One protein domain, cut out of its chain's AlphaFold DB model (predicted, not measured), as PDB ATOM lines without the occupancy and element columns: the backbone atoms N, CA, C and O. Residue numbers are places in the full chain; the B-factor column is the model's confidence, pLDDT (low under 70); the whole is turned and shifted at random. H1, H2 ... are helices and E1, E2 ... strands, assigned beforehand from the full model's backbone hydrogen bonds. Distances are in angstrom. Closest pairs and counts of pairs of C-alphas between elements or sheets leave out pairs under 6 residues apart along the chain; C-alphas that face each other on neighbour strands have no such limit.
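Overview. This is residues 5 to 126 of the 126 residues of an uncharacterized protein of Runella sp (UniProt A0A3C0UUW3). One very long helix, H1, runs along one face of a twisted four-stranded sheet, and its first residues, 5 to 12, stick out free beyond the body. The short helix H2 packs on residues 27 to 34 of H1. The printed part has 122 residues, in the order H1 H2 E1 E2 E3 E4; the sheet, E1 - E2 - E3 - E4, is antiparallel, and the class is mixed, helices and strands. It is elongated, 59 by 32 by 22 A, yet only just compact, close to loose, with a radius of gyration of the C-alphas of 16.2 A.

Along the chain. Find C-alpha 5 at (104.366, -16.725, 76.863); from there H1, residues 5 to 45, runs 59.5 A to C-alpha 45 at (63.207, 21.197, 97.051). Next come H2, residues 62 to 67, E1, 71 to 75, E2, 78 to 86 and 27.3 A long, and E3, 91 to 98 and 22.8 A. E4, residues 119 to 125, spans 20.0 A and ends at (98.094, -0.182, 95.810).

Arrangement. The strands form a meander, each the antiparallel neighbour of the one before; look for N 73 and O 80 at 2.9 A, N 85 and O 93 at 2.8 A, and N 94 and O 122 at 2.9 A. H1 is on the sheet at a height of 8.7 A, along the strands, at 19 degrees to E2 on the local plane; the closest C-alphas of H1 and E2 are those of Ala 31 and Val 81, 6.8 A. H1 and H2, a helical hairpin, touch at Ala 30 and Cys 65, their closest C-alphas, 5.7 A. In H1 and H2 every O i to N i+4 pair is within hydrogen-bond range.

Size, cuts and confidence. The printed part has no cut. The links H1 to H2 and E3 to E4 are long. Confidence is under 70 at residues 5 to 15, 89 and 126.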
ATOM      1  N   PRO A   5     104.634 -17.443  75.618       53.12
ATOM      2  CA  PRO A   5     104.366 -16.725  76.863       53.12
ATOM      3  C   PRO A   5     104.143 -15.226  76.621       53.12
ATOM      4  O   PRO A   5     103.142 -14.691  77.068       53.12
ATOM      5  N   ALA A   6     104.991 -14.546  75.845       58.75
ATOM      6  CA  ALA A   6     104.854 -13.096  75.650       58.75
ATOM      7  C   ALA A   6     103.481 -12.684  75.080       58.75
ATOM      8  O   ALA A   6     102.887 -11.725  75.562       58.75
ATOM      9  N   VAL A   7     102.947 -13.453  74.122       58.88
ATOM     10  CA  VAL A   7     101.642 -13.183  73.496       58.88
ATOM     11  C   VAL A   7     100.495 -13.389  74.491       58.88
ATOM     12  O   VAL A   7      99.608 -12.545  74.584       58.88
ATOM     13  N   ALA A   8     100.541 -14.458  75.293       59.38
ATOM     14  CA  ALA A   8      99.515 -14.742  76.295       59.38
ATOM     15  C   ALA A   8      99.443 -13.660  77.386       59.38
ATOM     16  O   ALA A   8      98.350 -13.253  77.773       59.38
ATOM     17  N   TRP A   9     100.593 -13.149  77.836       55.91
ATOM     18  CA  TRP A   9     100.649 -12.072  78.828       55.91
ATOM     19  C   TRP A   9     100.133 -10.750  78.257       55.91
ATOM     20  O   TRP A   9      99.358 -10.069  78.921       55.91
ATOM     21  N   THR A  10     100.482 -10.414  77.010       61.66
ATOM     22  CA  THR A  10      99.930  -9.219  76.354       61.66
ATOM     23  C   THR A  10      98.420  -9.313  76.151       61.66
ATOM     24  O   THR A  10      97.724  -8.338  76.395       61.66
ATOM     25  N   THR A  11      97.880 -10.476  75.768       62.12
ATOM     26  CA  THR A  11      96.427 -10.653  75.622       62.12
ATOM     27  C   THR A  11      95.707 -10.569  76.966       62.12
ATOM     28  O   THR A  11      94.631  -9.981  77.035       62.12
ATOM     29  N   TYR A  12      96.299 -11.120  78.028       59.59
ATOM     30  CA  TYR A  12      95.734 -11.053  79.374       59.59
ATOM     31  C   TYR A  12      95.681  -9.613  79.899       59.59
ATOM     32  O   TYR A  12      94.618  -9.165  80.311       59.59
ATOM     33  N   LEU A  13      96.788  -8.867  79.803       60.44
ATOM     34  CA  LEU A  13      96.855  -7.468  80.240       60.44
ATOM     35  C   LEU A  13      95.905  -6.568  79.441       60.44
ATOM     36  O   LEU A  13      95.170  -5.783  80.027       60.44
ATOM     37  N   VAL A  14      95.855  -6.725  78.115       68.31
ATOM     38  CA  VAL A  14      94.937  -5.946  77.266       68.31
ATOM     39  C   VAL A  14      93.475  -6.280  77.578       68.31
ATOM     40  O   VAL A  14      92.636  -5.385  77.635       68.31
ATOM     41  N   GLY A  15      93.150  -7.556  77.805       69.56
ATOM     42  CA  GLY A  15      91.808  -7.960  78.228       69.56
ATOM     43  C   GLY A  15      91.414  -7.371  79.585       69.56
ATOM     44  O   GLY A  15      90.266  -6.958  79.765       69.56
ATOM     45  N   ASP A  16      92.367  -7.297  80.511       72.44
ATOM     46  CA  ASP A  16      92.174  -6.737  81.847       72.44
ATOM     47  C   ASP A  16      91.914  -5.227  81.809       72.44
ATOM     48  O   ASP A  16      90.919  -4.746  82.351       72.44
ATOM     49  N   GLU A  17      92.738  -4.485  81.065       73.94
ATOM     50  CA  GLU A  17      92.571  -3.041  80.872       73.94
ATOM     51  C   GLU A  17      91.226  -2.705  80.219       73.94
ATOM     52  O   GLU A  17      90.522  -1.797  80.669       73.94
ATOM     53  N   ILE A  18      90.821  -3.465  79.194       82.19
ATOM     54  CA  ILE A  18      89.516  -3.284  78.544       82.19
ATOM     55  C   ILE A  18      88.381  -3.562  79.533       82.19
ATOM     56  O   ILE A  18      87.424  -2.789  79.605       82.19
ATOM     57  N   THR A  19      88.475  -4.638  80.316       83.88
ATOM     58  CA  THR A  19      87.452  -4.993  81.311       83.88
ATOM     59  C   THR A  19      87.322  -3.900  82.366       83.88
ATOM     60  O   THR A  19      86.209  -3.476  82.687       83.88
ATOM     61  N   PHE A  20      88.450  -3.382  82.848       84.69
ATOM     62  CA  PHE A  20      88.487  -2.299  83.819       84.69
ATOM     63  C   PHE A  20      87.894  -0.997  83.256       84.69
ATOM     64  O   PHE A  20      87.081  -0.344  83.917       84.69
ATOM     65  N   ALA A  21      88.230  -0.636  82.015       86.19
ATOM     66  CA  ALA A  21      87.665   0.534  81.345       86.19
ATOM     67  C   ALA A  21      86.143   0.409  81.158       86.19
ATOM     68  O   ALA A  21      85.403   1.355  81.438       86.19
ATOM     69  N   VAL A  22      85.658  -0.770  80.755       89.69
ATOM     70  CA  VAL A  22      84.221  -1.050  80.619       89.69
ATOM     71  C   VAL A  22      83.512  -0.937  81.967       89.69
ATOM     72  O   VAL A  22      82.465  -0.295  82.052       89.69
ATOM     73  N   GLN A  23      84.076  -1.505  83.036       90.56
ATOM     74  CA  GLN A  23      83.509  -1.369  84.378       90.56
ATOM     75  C   GLN A  23      83.460   0.094  84.815       90.56
ATOM     76  O   GLN A  23      82.415   0.555  85.275       90.56
ATOM     77  N   THR A  24      84.549   0.835  84.611       91.31
ATOM     78  CA  THR A  24      84.627   2.266  84.925       91.31
ATOM     79  C   THR A  24      83.514   3.047  84.231       91.31
ATOM     80  O   THR A  24      82.804   3.811  84.880       91.31
ATOM     81  N   GLU A  25      83.286   2.796  82.941       93.38
ATOM     82  CA  GLU A  25      82.222   3.438  82.166       93.38
ATOM     83  C   GLU A  25      80.810   3.076  82.671       93.38
ATOM     84  O   GLU A  25      79.937   3.942  82.758       93.38
ATOM     85  N   VAL A  26      80.569   1.821  83.066       93.50
ATOM     86  CA  VAL A  26      79.282   1.405  83.660       93.50
ATOM     87  C   VAL A  26      79.000   2.161  84.961       93.50
ATOM     88  O   VAL A  26      77.891   2.670  85.150       93.50
ATOM     89  N   HIS A  27      80.002   2.284  85.833       95.19
ATOM     90  CA  HIS A  27      79.876   3.000  87.106       95.19
ATOM     91  C   HIS A  27      79.647   4.491  86.877       95.19
ATOM     92  O   HIS A  27      78.798   5.115  87.511       95.19
ATOM     93  N   TYR A  28      80.351   5.053  85.902       94.81
ATOM     94  CA  TYR A  28      80.184   6.429  85.473       94.81
ATOM     95  C   TYR A  28      78.764   6.748  85.010       94.81
ATOM     96  O   TYR A  28      78.201   7.753  85.444       94.81
ATOM     97  N   ARG A  29      78.154   5.888  84.191       94.62
ATOM     98  CA  ARG A  29      76.765   6.073  83.741       94.62
ATOM     99  C   ARG A  29      75.775   6.004  84.894       94.62
ATOM    100  O   ARG A  29      74.876   6.833  84.989       94.62
ATOM    101  N   ALA A  30      75.950   5.037  85.788       94.81
ATOM    102  CA  ALA A  30      75.103   4.915  86.968       94.81
ATOM    103  C   ALA A  30      75.244   6.138  87.901       94.81
ATOM    104  O   ALA A  30      74.251   6.630  88.436       94.81
ATOM    105  N   ALA A  31      76.453   6.689  88.033       95.69
ATOM    106  CA  ALA A  31      76.693   7.908  88.795       95.69
ATOM    107  C   ALA A  31      76.054   9.142  88.138       95.69
ATOM    108  O   ALA A  31      75.537  10.006  88.841       95.69
ATOM    109  N   GLU A  32      76.065   9.238  86.807       95.44
ATOM    110  CA  GLU A  32      75.426  10.335  86.065       95.44
ATOM    111  C   GLU A  32      73.903  10.348  86.211       95.44
ATOM    112  O   GLU A  32      73.310  11.423  86.343       95.44
ATOM    113  N   GLU A  33      73.267   9.176  86.241       96.06
ATOM    114  CA  GLU A  33      71.834   9.055  86.536       96.06
ATOM    115  C   GLU A  33      71.521   9.627  87.923       96.06
ATOM    116  O   GLU A  33      70.656  10.494  88.060       96.06
ATOM    117  N   LEU A  34      72.301   9.235  88.934       95.88
ATOM    118  CA  LEU A  34      72.172   9.763  90.290       95.88
ATOM    119  C   LEU A  34      72.416  11.279  90.360       95.88
ATOM    120  O   LEU A  34      71.640  11.998  90.985       95.88
ATOM    121  N   ILE A  35      73.473  11.782  89.715       95.81
ATOM    122  CA  ILE A  35      73.787  13.220  89.643       95.81
ATOM    123  C   ILE A  35      72.598  13.999  89.069       95.81
ATOM    124  O   ILE A  35      72.215  15.036  89.614       95.81
ATOM    125  N   THR A  36      71.987  13.478  88.006       95.88
ATOM    126  CA  THR A  36      70.825  14.097  87.359       95.88
ATOM    127  C   THR A  36      69.632  14.167  88.311       95.88
ATOM    128  O   THR A  36      69.028  15.232  88.467       95.88
ATOM    129  N   GLU A  37      69.321  13.072  89.009       96.06
ATOM    130  CA  GLU A  37      68.233  13.041  89.992       96.06
ATOM    131  C   GLU A  37      68.491  13.968  91.188       96.06
ATOM    132  O   GLU A  37      67.568  14.627  91.672       96.06
ATOM    133  N   LEU A  38      69.739  14.079  91.648       94.50
ATOM    134  CA  LEU A  38      70.121  14.988  92.733       94.50
ATOM    135  C   LEU A  38      69.920  16.452  92.341       94.50
ATOM    136  O   LEU A  38      69.354  17.228  93.119       94.50
ATOM    137  N   GLU A  39      70.345  16.839  91.139       93.88
ATOM    138  CA  GLU A  39      70.126  18.190  90.618       93.88
ATOM    139  C   GLU A  39      68.636  18.490  90.431       93.88
ATOM    140  O   GLU A  39      68.154  19.562  90.820       93.88
ATOM    141  N   GLU A  40      67.861  17.531  89.920       95.25
ATOM    142  CA  GLU A  40      66.415  17.689  89.810       95.25
ATOM    143  C   GLU A  40      65.747  17.828  91.184       95.25
ATOM    144  O   GLU A  40      64.891  18.703  91.380       95.25
ATOM    145  N   TYR A  41      66.154  17.008  92.153       93.88
ATOM    146  CA  TYR A  41      65.659  17.076  93.520       93.88
ATOM    147  C   TYR A  41      65.941  18.450  94.132       93.88
ATOM    148  O   TYR A  41      65.029  19.069  94.686       93.88
ATOM    149  N   LYS A  42      67.163  18.976  93.985       92.69
ATOM    150  CA  LYS A  42      67.523  20.321  94.452       92.69
ATOM    151  C   LYS A  42      66.728  21.408  93.749       92.69
ATOM    152  O   LYS A  42      66.309  22.369  94.397       92.69
ATOM    153  N   ARG A  43      66.477  21.281  92.447       93.00
ATOM    154  CA  ARG A  43      65.648  22.242  91.707       93.00
ATOM    155  C   ARG A  43      64.246  22.356  92.318       93.00
ATOM    156  O   ARG A  43      63.756  23.479  92.477       93.00
ATOM    157  N   LYS A  44      63.649  21.216  92.693       94.12
ATOM    158  CA  LYS A  44      62.312  21.113  93.307       94.12
ATOM    159  C   LYS A  44      62.295  21.554  94.776       94.12
ATOM    160  O   LYS A  44      61.467  22.374  95.151       94.12
ATOM    161  N   ASN A  45      63.233  21.067  95.587       91.38
ATOM    162  CA  ASN A  45      63.207  21.197  97.051       91.38
ATOM    163  C   ASN A  45      64.143  22.284  97.606       91.38
ATOM    164  O   ASN A  45      64.184  22.508  98.810       91.38
ATOM    165  N   LYS A  46      64.934  22.943  96.748       90.88
ATOM    166  CA  LYS A  46      65.976  23.936  97.093       90.88
ATOM    167  C   LYS A  46      67.127  23.412  97.965       90.88
ATOM    168  O   LYS A  46      68.052  24.167  98.262       90.88
ATOM    169  N   THR A  47      67.114  22.126  98.305       91.12
ATOM    170  CA  THR A  47      68.148  21.398  99.050       91.12
ATOM    171  C   THR A  47      68.346  20.014  98.442       91.12
ATOM    172  O   THR A  47      67.470  19.534  97.727       91.12
ATOM    173  N   TYR A  48      69.473  19.366  98.732       91.00
ATOM    174  CA  TYR A  48      69.663  17.950  98.425       91.00
ATOM    175  C   TYR A  48      69.080  17.050  99.530       91.00
ATOM    176  O   TYR A  48      68.896  17.521 100.660       91.00
ATOM    177  N   PRO A  49      68.814  15.762  99.239       89.88
ATOM    178  CA  PRO A  49      68.447  14.780 100.254       89.88
ATOM    179  C   PRO A  49      69.535  14.656 101.324       89.88
ATOM    180  O   PRO A  49      70.728  14.787 101.018       89.88
ATOM    181  N   LEU A  50      69.132  14.374 102.566       85.88
ATOM    182  CA  LEU A  50      70.068  14.162 103.669       85.88
ATOM    183  C   LEU A  50      71.015  12.999 103.346       85.88
ATOM    184  O   LEU A  50      70.582  11.919 102.949       85.88
ATOM    185  N   SER A  51      72.309  13.235 103.537       82.06
ATOM    186  CA  SER A  51      73.358  12.240 103.352       82.06
ATOM    187  C   SER A  51      73.276  11.127 104.392       82.06
ATOM    188  O   SER A  51      73.607  11.348 105.554       82.06
ATOM    189  N   THR A  52      72.914   9.917 103.974       75.81
ATOM    190  CA  THR A  52      73.016   8.700 104.802       75.81
ATOM    191  C   THR A  52      74.171   7.788 104.376       75.81
ATOM    192  O   THR A  52      74.303   6.687 104.898       75.81
ATOM    193  N   GLY A  53      74.996   8.226 103.415       75.88
ATOM    194  CA  GLY A  53      76.003   7.387 102.751       75.88
ATOM    195  C   GLY A  53      75.429   6.498 101.642       75.88
ATOM    196  O   GLY A  53      76.191   5.870 100.911       75.88
ATOM    197  N   SER A  54      74.103   6.494 101.475       82.38
ATOM    198  CA  SER A  54      73.376   5.700 100.485       82.38
ATOM    199  C   SER A  54      72.526   6.585  99.576       82.38
ATOM    200  O   SER A  54      72.141   7.700  99.938       82.38
ATOM    201  N   VAL A  55      72.197   6.063  98.395       89.88
ATOM    202  CA  VAL A  55      71.244   6.696  97.477       89.88
ATOM    203  C   VAL A  55      69.840   6.710  98.105       89.88
ATOM    204  O   VAL A  55      69.431   5.702  98.691       89.88
ATOM    205  N   PRO A  56      69.086   7.822  98.019       90.12
ATOM    206  CA  PRO A  56      67.727   7.887  98.551       90.12
ATOM    207  C   PRO A  56      66.809   6.816  97.948       90.12
ATOM    208  O   PRO A  56      66.797   6.606  96.740       90.12
ATOM    209  N   ALA A  57      65.972   6.187  98.779       89.19
ATOM    210  CA  ALA A  57      65.121   5.069  98.355       89.19
ATOM    211  C   ALA A  57      64.076   5.436  97.281       89.19
ATOM    212  O   ALA A  57      63.541   4.562  96.610       89.19
ATOM    213  N   THR A  58      63.766   6.726  97.135       91.69
ATOM    214  CA  THR A  58      62.798   7.239  96.158       91.69
ATOM    215  C   THR A  58      63.400   7.483  94.772       91.69
ATOM    216  O   THR A  58      62.669   7.894  93.877       91.69
ATOM    217  N   PHE A  59      64.716   7.330  94.609       94.25
ATOM    218  CA  PHE A  59      65.415   7.616  93.356       94.25
ATOM    219  C   PHE A  59      65.374   6.393  92.441       94.25
ATOM    220  O   PHE A  59      65.576   5.263  92.887       94.25
ATOM    221  N   ALA A  60      65.139   6.618  91.152       95.12
ATOM    222  CA  ALA A  60      65.100   5.565  90.145       95.12
ATOM    223  C   ALA A  60      66.483   4.926  89.927       95.12
ATOM    224  O   ALA A  60      66.569   3.734  89.638       95.12
ATOM    225  N   SER A  61      67.569   5.680  90.129       93.88
ATOM    226  CA  SER A  61      68.948   5.179  90.028       93.88
ATOM    227  C   SER A  61      69.365   4.237  91.165       93.88
ATOM    228  O   SER A  61      70.449   3.654  91.087       93.88
ATOM    229  N   LEU A  62      68.536   4.048  92.204       93.31
ATOM    230  CA  LEU A  62      68.882   3.294  93.415       93.31
ATOM    231  C   LEU A  62      69.459   1.906  93.116       93.31
ATOM    232  O   LEU A  62      70.527   1.564  93.620       93.31
ATOM    233  N   GLU A  63      68.760   1.100  92.315       93.62
ATOM    234  CA  GLU A  63      69.173  -0.281  92.049       93.62
ATOM    235  C   GLU A  63      70.512  -0.327  91.307       93.62
ATOM    236  O   GLU A  63      71.419  -1.069  91.688       93.62
ATOM    237  N   ARG A  64      70.671   0.522  90.287       93.38
ATOM    238  CA  ARG A  64      71.899   0.575  89.491       93.38
ATOM    239  C   ARG A  64      73.080   1.097  90.304       93.38
ATOM    240  O   ARG A  64      74.175   0.541  90.205       93.38
ATOM    241  N   CYS A  65      72.851   2.107  91.140       93.31
ATOM    242  CA  CYS A  65      73.849   2.615  92.074       93.31
ATOM    243  C   CYS A  65      74.257   1.549  93.085       93.31
ATOM    244  O   CYS A  65      75.447   1.361  93.308       93.31
ATOM    245  N   ARG A  66      73.303   0.792  93.638       91.56
ATOM    246  CA  ARG A  66      73.603  -0.311  94.559       91.56
ATOM    247  C   ARG A  66      74.451  -1.391  93.888       91.56
ATOM    248  O   ARG A  66      75.438  -1.829  94.468       91.56
ATOM    249  N   ASN A  67      74.096  -1.787  92.666       91.06
ATOM    250  CA  ASN A  67      74.832  -2.810  91.916       91.06
ATOM    251  C   ASN A  67      76.240  -2.347  91.512       91.06
ATOM    252  O   ASN A  67      77.132  -3.175  91.363       91.06
ATOM    253  N   SER A  68      76.436  -1.035  91.369       91.00
ATOM    254  CA  SER A  68      77.725  -0.414  91.036       91.00
ATOM    255  C   SER A  68      78.435   0.158  92.274       91.00
ATOM    256  O   SER A  68      79.347   0.966  92.145       91.00
ATOM    257  N   ASN A  69      77.982  -0.189  93.485       90.44
ATOM    258  CA  ASN A  69      78.520   0.306  94.756       90.44
ATOM    259  C   ASN A  69      78.753   1.837  94.799       90.44
ATOM    260  O   ASN A  69      79.773   2.327  95.289       90.44
ATOM    261  N   ILE A  70      77.811   2.597  94.241       93.19
ATOM    262  CA  ILE A  70      77.863   4.056  94.179       93.19
ATOM    263  C   ILE A  70      77.296   4.627  95.469       93.19
ATOM    264  O   ILE A  70      76.143   4.380  95.834       93.19
ATOM    265  N   GLY A  71      78.116   5.433  96.132       91.88
ATOM    266  CA  GLY A  71      77.755   6.191  97.315       91.88
ATOM    267  C   GLY A  71      77.468   7.654  97.004       91.88
ATOM    268  O   GLY A  71      77.887   8.216  95.986       91.88
ATOM    269  N   TYR A  72      76.761   8.287  97.934       91.88
ATOM    270  CA  TYR A  72      76.404   9.694  97.868       91.88
ATOM    271  C   TYR A  72      76.552  10.349  99.235       91.88
ATOM    272  O   TYR A  72      76.203   9.772 100.267       91.88
ATOM    273  N   SER A  73      77.028  11.591  99.220       89.88
ATOM    274  CA  SER A  73      76.967  12.465 100.384       89.88
ATOM    275  C   SER A  73      76.619  13.897 100.013       89.88
ATOM    276  O   SER A  73      76.870  14.351  98.902       89.88
ATOM    277  N   SER A  74      76.046  14.632 100.955       88.25
ATOM    278  CA  SER A  74      75.676  16.036 100.808       88.25
ATOM    279  C   SER A  74      76.035  16.836 102.042       88.25
ATOM    280  O   SER A  74      75.929  16.369 103.176       88.25
ATOM    281  N   GLN A  75      76.450  18.073 101.799       81.25
ATOM    282  CA  GLN A  75      76.745  19.055 102.826       81.25
ATOM    283  C   GLN A  75      76.215  20.412 102.356       81.25
ATOM    284  O   GLN A  75      76.773  21.067 101.471       81.25
ATOM    285  N   GLY A  76      75.079  20.825 102.918       79.31
ATOM    286  CA  GLY A  76      74.397  22.058 102.530       79.31
ATOM    287  C   GLY A  76      73.965  22.050 101.059       79.31
ATOM    288  O   GLY A  76      73.088  21.288 100.661       79.31
ATOM    289  N   LYS A  77      74.567  22.929 100.246       81.56
ATOM    290  CA  LYS A  77      74.238  23.106  98.815       81.56
ATOM    291  C   LYS A  77      75.180  22.373  97.860       81.56
ATOM    292  O   LYS A  77      75.099  22.611  96.651       81.56
ATOM    293  N   VAL A  78      76.061  21.531  98.392       83.38
ATOM    294  CA  VAL A  78      77.033  20.741  97.634       83.38
ATOM    295  C   VAL A  78      76.783  19.265  97.915       83.38
ATOM    296  O   VAL A  78      76.377  18.892  99.017       83.38
ATOM    297  N   PHE A  79      77.027  18.432  96.913       89.69
ATOM    298  CA  PHE A  79      77.010  16.989  97.060       89.69
ATOM    299  C   PHE A  79      78.228  16.352  96.410       89.69
ATOM    300  O   PHE A  79      78.918  16.966  95.592       89.69
ATOM    301  N   ARG A  80      78.459  15.101  96.787       90.94
ATOM    302  CA  ARG A  80      79.470  14.225  96.227       90.94
ATOM    303  C   ARG A  80      78.852  12.896  95.861       90.94
ATOM    304  O   ARG A  80      77.991  12.386  96.575       90.94
ATOM    305  N   VAL A  81      79.354  12.335  94.776       94.38
ATOM    306  CA  VAL A  81      79.084  10.960  94.360       94.38
ATOM    307  C   VAL A  81      80.422  10.258  94.255       94.38
ATOM    308  O   VAL A  81      81.394  10.864  93.812       94.38
ATOM    309  N   TYR A  82      80.509   9.020  94.712       93.38
ATOM    310  CA  TYR A  82      81.771   8.294  94.723       93.38
ATOM    311  C   TYR A  82      81.552   6.806  94.498       93.38
ATOM    312  O   TYR A  82      80.507   6.264  94.851       93.38
ATOM    313  N   PHE A  83      82.551   6.155  93.917       93.75
ATOM    314  CA  PHE A  83      82.590   4.708  93.759       93.75
ATOM    315  C   PHE A  83      84.038   4.219  93.747       93.75
ATOM    316  O   PHE A  83      84.956   4.968  93.401       93.75
ATOM    317  N   GLY A  84      84.230   2.968  94.150       90.94
ATOM    318  CA  GLY A  84      85.520   2.288  94.138       90.94
ATOM    319  C   GLY A  84      85.524   1.150  93.124       90.94
ATOM    320  O   GLY A  84      84.523   0.454  92.978       90.94
ATOM    321  N   LEU A  85      86.652   0.961  92.452       90.31
ATOM    322  CA  LEU A  85      86.943  -0.182  91.592       90.31
ATOM    323  C   LEU A  85      88.302  -0.748  91.980       90.31
ATOM    324  O   LEU A  85      89.203   0.019  92.297       90.31
ATOM    325  N   SER A  86      88.470  -2.060  91.903       83.38
ATOM    326  CA  SER A  86      89.782  -2.692  92.050       83.38
ATOM    327  C   SER A  86      90.177  -3.298  90.715       83.38
ATOM    328  O   SER A  86      89.375  -3.987  90.085       83.38
ATOM    329  N   SER A  87      91.399  -3.025  90.268       74.38
ATOM    330  CA  SER A  87      91.984  -3.748  89.143       74.38
ATOM    331  C   SER A  87      92.546  -5.090  89.615       74.38
ATOM    332  O   SER A  87      92.844  -5.287  90.798       74.38
ATOM    333  N   HIS A  88      92.750  -6.019  88.683       70.06
ATOM    334  CA  HIS A  88      93.363  -7.312  88.986       70.06
ATOM    335  C   HIS A  88      94.850  -7.199  89.378       70.06
ATOM    336  O   HIS A  88      95.428  -8.157  89.889       70.06
ATOM    337  N   LEU A  89      95.450  -6.013  89.221       68.62
ATOM    338  CA  LEU A  89      96.794  -5.669  89.689       68.62
ATOM    339  C   LEU A  89      96.836  -5.245  91.168       68.62
ATOM    340  O   LEU A  89      97.832  -4.663  91.594       68.62
ATOM    341  N   LEU A  90      95.775  -5.514  91.943       73.25
ATOM    342  CA  LEU A  90      95.641  -5.082  93.341       73.25
ATOM    343  C   LEU A  90      95.771  -3.556  93.476       73.25
ATOM    344  O   LEU A  90      96.359  -3.055  94.429       73.25
ATOM    345  N   MET A  91      95.275  -2.797  92.492       81.75
ATOM    346  CA  MET A  91      95.159  -1.347  92.625       81.75
ATOM    347  C   MET A  91      93.703  -0.957  92.849       81.75
ATOM    348  O   MET A  91      92.851  -1.180  91.986       81.75
ATOM    349  N   GLY A  92      93.436  -0.322  93.986       86.06
ATOM    350  CA  GLY A  92      92.178   0.337  94.287       86.06
ATOM    351  C   GLY A  92      92.100   1.718  93.633       86.06
ATOM    352  O   GLY A  92      92.950   2.588  93.841       86.06
ATOM    353  N   HIS A  93      91.038   1.949  92.875       90.81
ATOM    354  CA  HIS A  93      90.708   3.190  92.189       90.81
ATOM    355  C   HIS A  93      89.429   3.776  92.777       90.81
ATOM    356  O   HIS A  93      88.336   3.252  92.584       90.81
ATOM    357  N   ASN A  94      89.562   4.887  93.497       93.06
ATOM    358  CA  ASN A  94      88.434   5.594  94.091       93.06
ATOM    359  C   ASN A  94      88.124   6.846  93.278       93.06
ATOM    360  O   ASN A  94      88.921   7.787  93.239       93.06
ATOM    361  N   TYR A  95      86.952   6.853  92.657       94.56
ATOM    362  CA  TYR A  95      86.440   7.964  91.877       94.56
ATOM    363  C   TYR A  95      85.524   8.810  92.746       94.56
ATOM    364  O   TYR A  95      84.690   8.302  93.492       94.56
ATOM    365  N   THR A  96      85.674  10.127  92.665       94.50
ATOM    366  CA  THR A  96      84.819  11.073  93.380       94.50
ATOM    367  C   THR A  96      84.430  12.215  92.463       94.50
ATOM    368  O   THR A  96      85.272  12.835  91.817       94.50
ATOM    369  N   TYR A  97      83.142  12.511  92.454       94.94
ATOM    370  CA  TYR A  97      82.527  13.644  91.796       94.94
ATOM    371  C   TYR A  97      82.162  14.714  92.823       94.94
ATOM    372  O   TYR A  97      81.670  14.405  93.909       94.94
ATOM    373  N   CYS A  98      82.335  15.977  92.445       91.94
ATOM    374  CA  CYS A  98      81.769  17.129  93.139       91.94
ATOM    375  C   CYS A  98      81.309  18.135  92.088       91.94
ATOM    376  O   CYS A  98      82.098  18.496  91.219       91.94
ATOM    377  N   SER A  99      80.073  18.628  92.170       88.94
ATOM    378  CA  SER A  99      79.545  19.559  91.160       88.94
ATOM    379  C   SER A  99      80.304  20.887  91.087       88.94
ATOM    380  O   SER A  99      80.286  21.545  90.050       88.94
ATOM    381  N   ASP A 100      80.992  21.270  92.166       88.69
ATOM    382  CA  ASP A 100      81.844  22.452  92.212       88.69
ATOM    383  C   ASP A 100      82.994  22.259  93.210       88.69
ATOM    384  O   ASP A 100      82.845  22.447  94.422       88.69
ATOM    385  N   TRP A 101      84.168  21.888  92.696       88.44
ATOM    386  CA  TRP A 101      85.368  21.703  93.515       88.44
ATOM    387  C   TRP A 101      85.864  22.995  94.174       88.44
ATOM    388  O   TRP A 101      86.529  22.902  95.199       88.44
ATOM    389  N   SER A 102      85.516  24.182  93.662       87.44
ATOM    390  CA  SER A 102      85.916  25.455  94.286       87.44
ATOM    391  C   SER A 102      85.187  25.731  95.605       87.44
ATOM    392  O   SER A 102      85.658  26.517  96.424       87.44
ATOM    393  N   LYS A 103      84.042  25.072  95.826       85.50
ATOM    394  CA  LYS A 103      83.225  25.187  97.046       85.50
ATOM    395  C   LYS A 103      83.447  24.045  98.032       85.50
ATOM    396  O   LYS A 103      82.832  24.036  99.098       85.50
ATOM    397  N   ALA A 104      84.264  23.060  97.672       82.56
ATOM    398  CA  ALA A 104      84.608  21.963  98.559       82.56
ATOM    399  C   ALA A 104      85.644  22.426  99.601       82.56
ATOM    400  O   ALA A 104      86.544  23.188  99.249       82.56
ATOM    401  N   PRO A 105      85.574  21.938 100.853       81.19
ATOM    402  CA  PRO A 105      86.656  22.135 101.814       81.19
ATOM    403  C   PRO A 105      87.973  21.594 101.247       81.19
ATOM    404  O   PRO A 105      87.980  20.508 100.659       81.19
ATOM    405  N   GLN A 106      89.070  22.337 101.410       82.88
ATOM    406  CA  GLN A 106      90.363  22.035 100.786       82.88
ATOM    407  C   GLN A 106      90.875  20.642 101.179       82.88
ATOM    408  O   GLN A 106      91.344  19.887 100.330       82.88
ATOM    409  N   GLU A 107      90.713  20.272 102.448       80.12
ATOM    410  CA  GLU A 107      91.040  18.960 103.012       80.12
ATOM    411  C   GLU A 107      90.278  17.809 102.345       80.12
ATOM    412  O   GLU A 107      90.700  16.656 102.381       80.12
ATOM    413  N   SER A 108      89.153  18.126 101.711       75.88
ATOM    414  CA  SER A 108      88.289  17.167 101.044       75.88
ATOM    415  C   SER A 108      88.525  17.115  99.526       75.88
ATOM    416  O   SER A 108      87.818  16.370  98.842       75.88
ATOM    417  N   ILE A 109      89.453  17.913  98.976       85.56
ATOM    418  CA  ILE A 109      89.855  17.881  97.561       85.56
ATOM    419  C   ILE A 109      91.049  16.939  97.419       85.56
ATOM    420  O   ILE A 109      92.203  17.324  97.586       85.56
ATOM    421  N   VAL A 110      90.760  15.683  97.102       84.75
ATOM    422  CA  VAL A 110      91.756  14.612  97.005       84.75
ATOM    423  C   VAL A 110      91.711  13.948  95.633       84.75
ATOM    424  O   VAL A 110      90.687  13.976  94.950       84.75
ATOM    425  N   GLY A 111      92.832  13.350  95.227       89.81
ATOM    426  CA  GLY A 111      92.965  12.696  93.927       89.81
ATOM    427  C   GLY A 111      93.243  13.649  92.766       89.81
ATOM    428  O   GLY A 111      93.080  14.873  92.860       89.81
ATOM    429  N   GLN A 112      93.683  13.059  91.658       93.88
ATOM    430  CA  GLN A 112      93.987  13.762  90.415       93.88
ATOM    431  C   GLN A 112      92.706  13.969  89.597       93.88
ATOM    432  O   GLN A 112      91.862  13.071  89.588       93.88
ATOM    433  N   PRO A 113      92.526  15.115  88.917       94.06
ATOM    434  CA  PRO A 113      91.449  15.285  87.944       94.06
ATOM    435  C   PRO A 113      91.479  14.182  86.881       94.06
ATOM    436  O   PRO A 113      92.556  13.772  86.450       94.06
ATOM    437  N   THR A 114      90.307  13.714  86.456       92.62
ATOM    438  CA  THR A 114      90.183  12.802  85.309       92.62
ATOM    439  C   THR A 114      89.781  13.577  84.052       92.62
ATOM    440  O   THR A 114      89.493  14.773  84.111       92.62
ATOM    441  N   GLU A 115      89.738  12.904  82.901       91.56
ATOM    442  CA  GLU A 115      89.208  13.491  81.658       91.56
ATOM    443  C   GLU A 115      87.713  13.826  81.755       91.56
ATOM    444  O   GLU A 115      87.201  14.685  81.034       91.56
ATOM    445  N   ARG A 116      86.994  13.165  82.671       91.69
ATOM    446  CA  ARG A 116      85.574  13.400  82.895       91.69
ATOM    447  C   ARG A 116      85.421  14.606  83.811       91.69
ATOM    448  O   ARG A 116      85.914  14.621  84.938       91.69
ATOM    449  N   ALA A 117      84.725  15.630  83.325       91.50
ATOM    450  CA  ALA A 117      84.587  16.892  84.042       91.50
ATOM    451  C   ALA A 117      84.105  16.672  85.483       91.50
ATOM    452  O   ALA A 117      83.172  15.907  85.729       91.50
ATOM    453  N   ASN A 118      84.734  17.376  86.426       93.88
ATOM    454  CA  ASN A 118      84.411  17.335  87.852       93.88
ATOM    455  C   ASN A 118      84.632  15.987  88.558       93.88
ATOM    456  O   ASN A 118      84.297  15.867  89.740       93.88
ATOM    457  N   TRP A 119      85.259  15.014  87.898       95.81
ATOM    458  CA  TRP A 119      85.700  13.778  88.526       95.81
ATOM    459  C   TRP A 119      87.169  13.846  88.932       95.81
ATOM    460  O   TRP A 119      88.012  14.450  88.265       95.81
ATOM    461  N   ARG A 120      87.472  13.205  90.058       95.25
ATOM    462  CA  ARG A 120      88.826  12.994  90.564       95.25
ATOM    463  C   ARG A 120      89.034  11.528  90.906       95.25
ATOM    464  O   ARG A 120      88.097  10.861  91.337       95.25
ATOM    465  N   LEU A 121      90.264  11.056  90.732       94.25
ATOM    466  CA  LEU A 121      90.688   9.682  90.970       94.25
ATOM    467  C   LEU A 121      91.811   9.639  92.009       94.25
ATOM    468  O   LEU A 121      92.821  10.336  91.895       94.25
ATOM    469  N   ILE A 122      91.652   8.772  93.002       92.69
ATOM    470  CA  ILE A 122      92.733   8.317  93.874       92.69
ATOM    471  C   ILE A 122      93.040   6.866  93.518       92.69
ATOM    472  O   ILE A 122      92.187   6.001  93.705       92.69
ATOM    473  N   SER A 123      94.263   6.607  93.069       88.69
ATOM    474  CA  SER A 123      94.785   5.250  92.885       88.69
ATOM    475  C   SER A 123      95.657   4.876  94.080       88.69
ATOM    476  O   SER A 123      96.506   5.669  94.495       88.69
ATOM    477  N   ARG A 124      95.453   3.688  94.644       82.19
ATOM    478  CA  ARG A 124      96.271   3.117  95.724       82.19
ATOM    479  C   ARG A 124      96.621   1.681  95.364       82.19
ATOM    480  O   ARG A 124      95.804   1.008  94.755       82.19
ATOM    481  N   ALA A 125      97.827   1.248  95.712       75.62
ATOM    482  CA  ALA A 125      98.094  -0.182  95.810       75.62
ATOM    483  C   ALA A 125      97.356  -0.693  97.057       75.62
ATOM    484  O   ALA A 125      97.450  -0.041  98.104       75.62
ATOM    485  N   ASP A 126      96.582  -1.763  96.901       59.72
ATOM    486  CA  ASP A 126      95.926  -2.478  97.998       59.72
ATOM    487  C   ASP A 126      96.949  -3.274  98.828       59.72
ATOM    488  O   ASP A 126      97.949  -3.774  98.254       59.72
TER     489      ASP A 126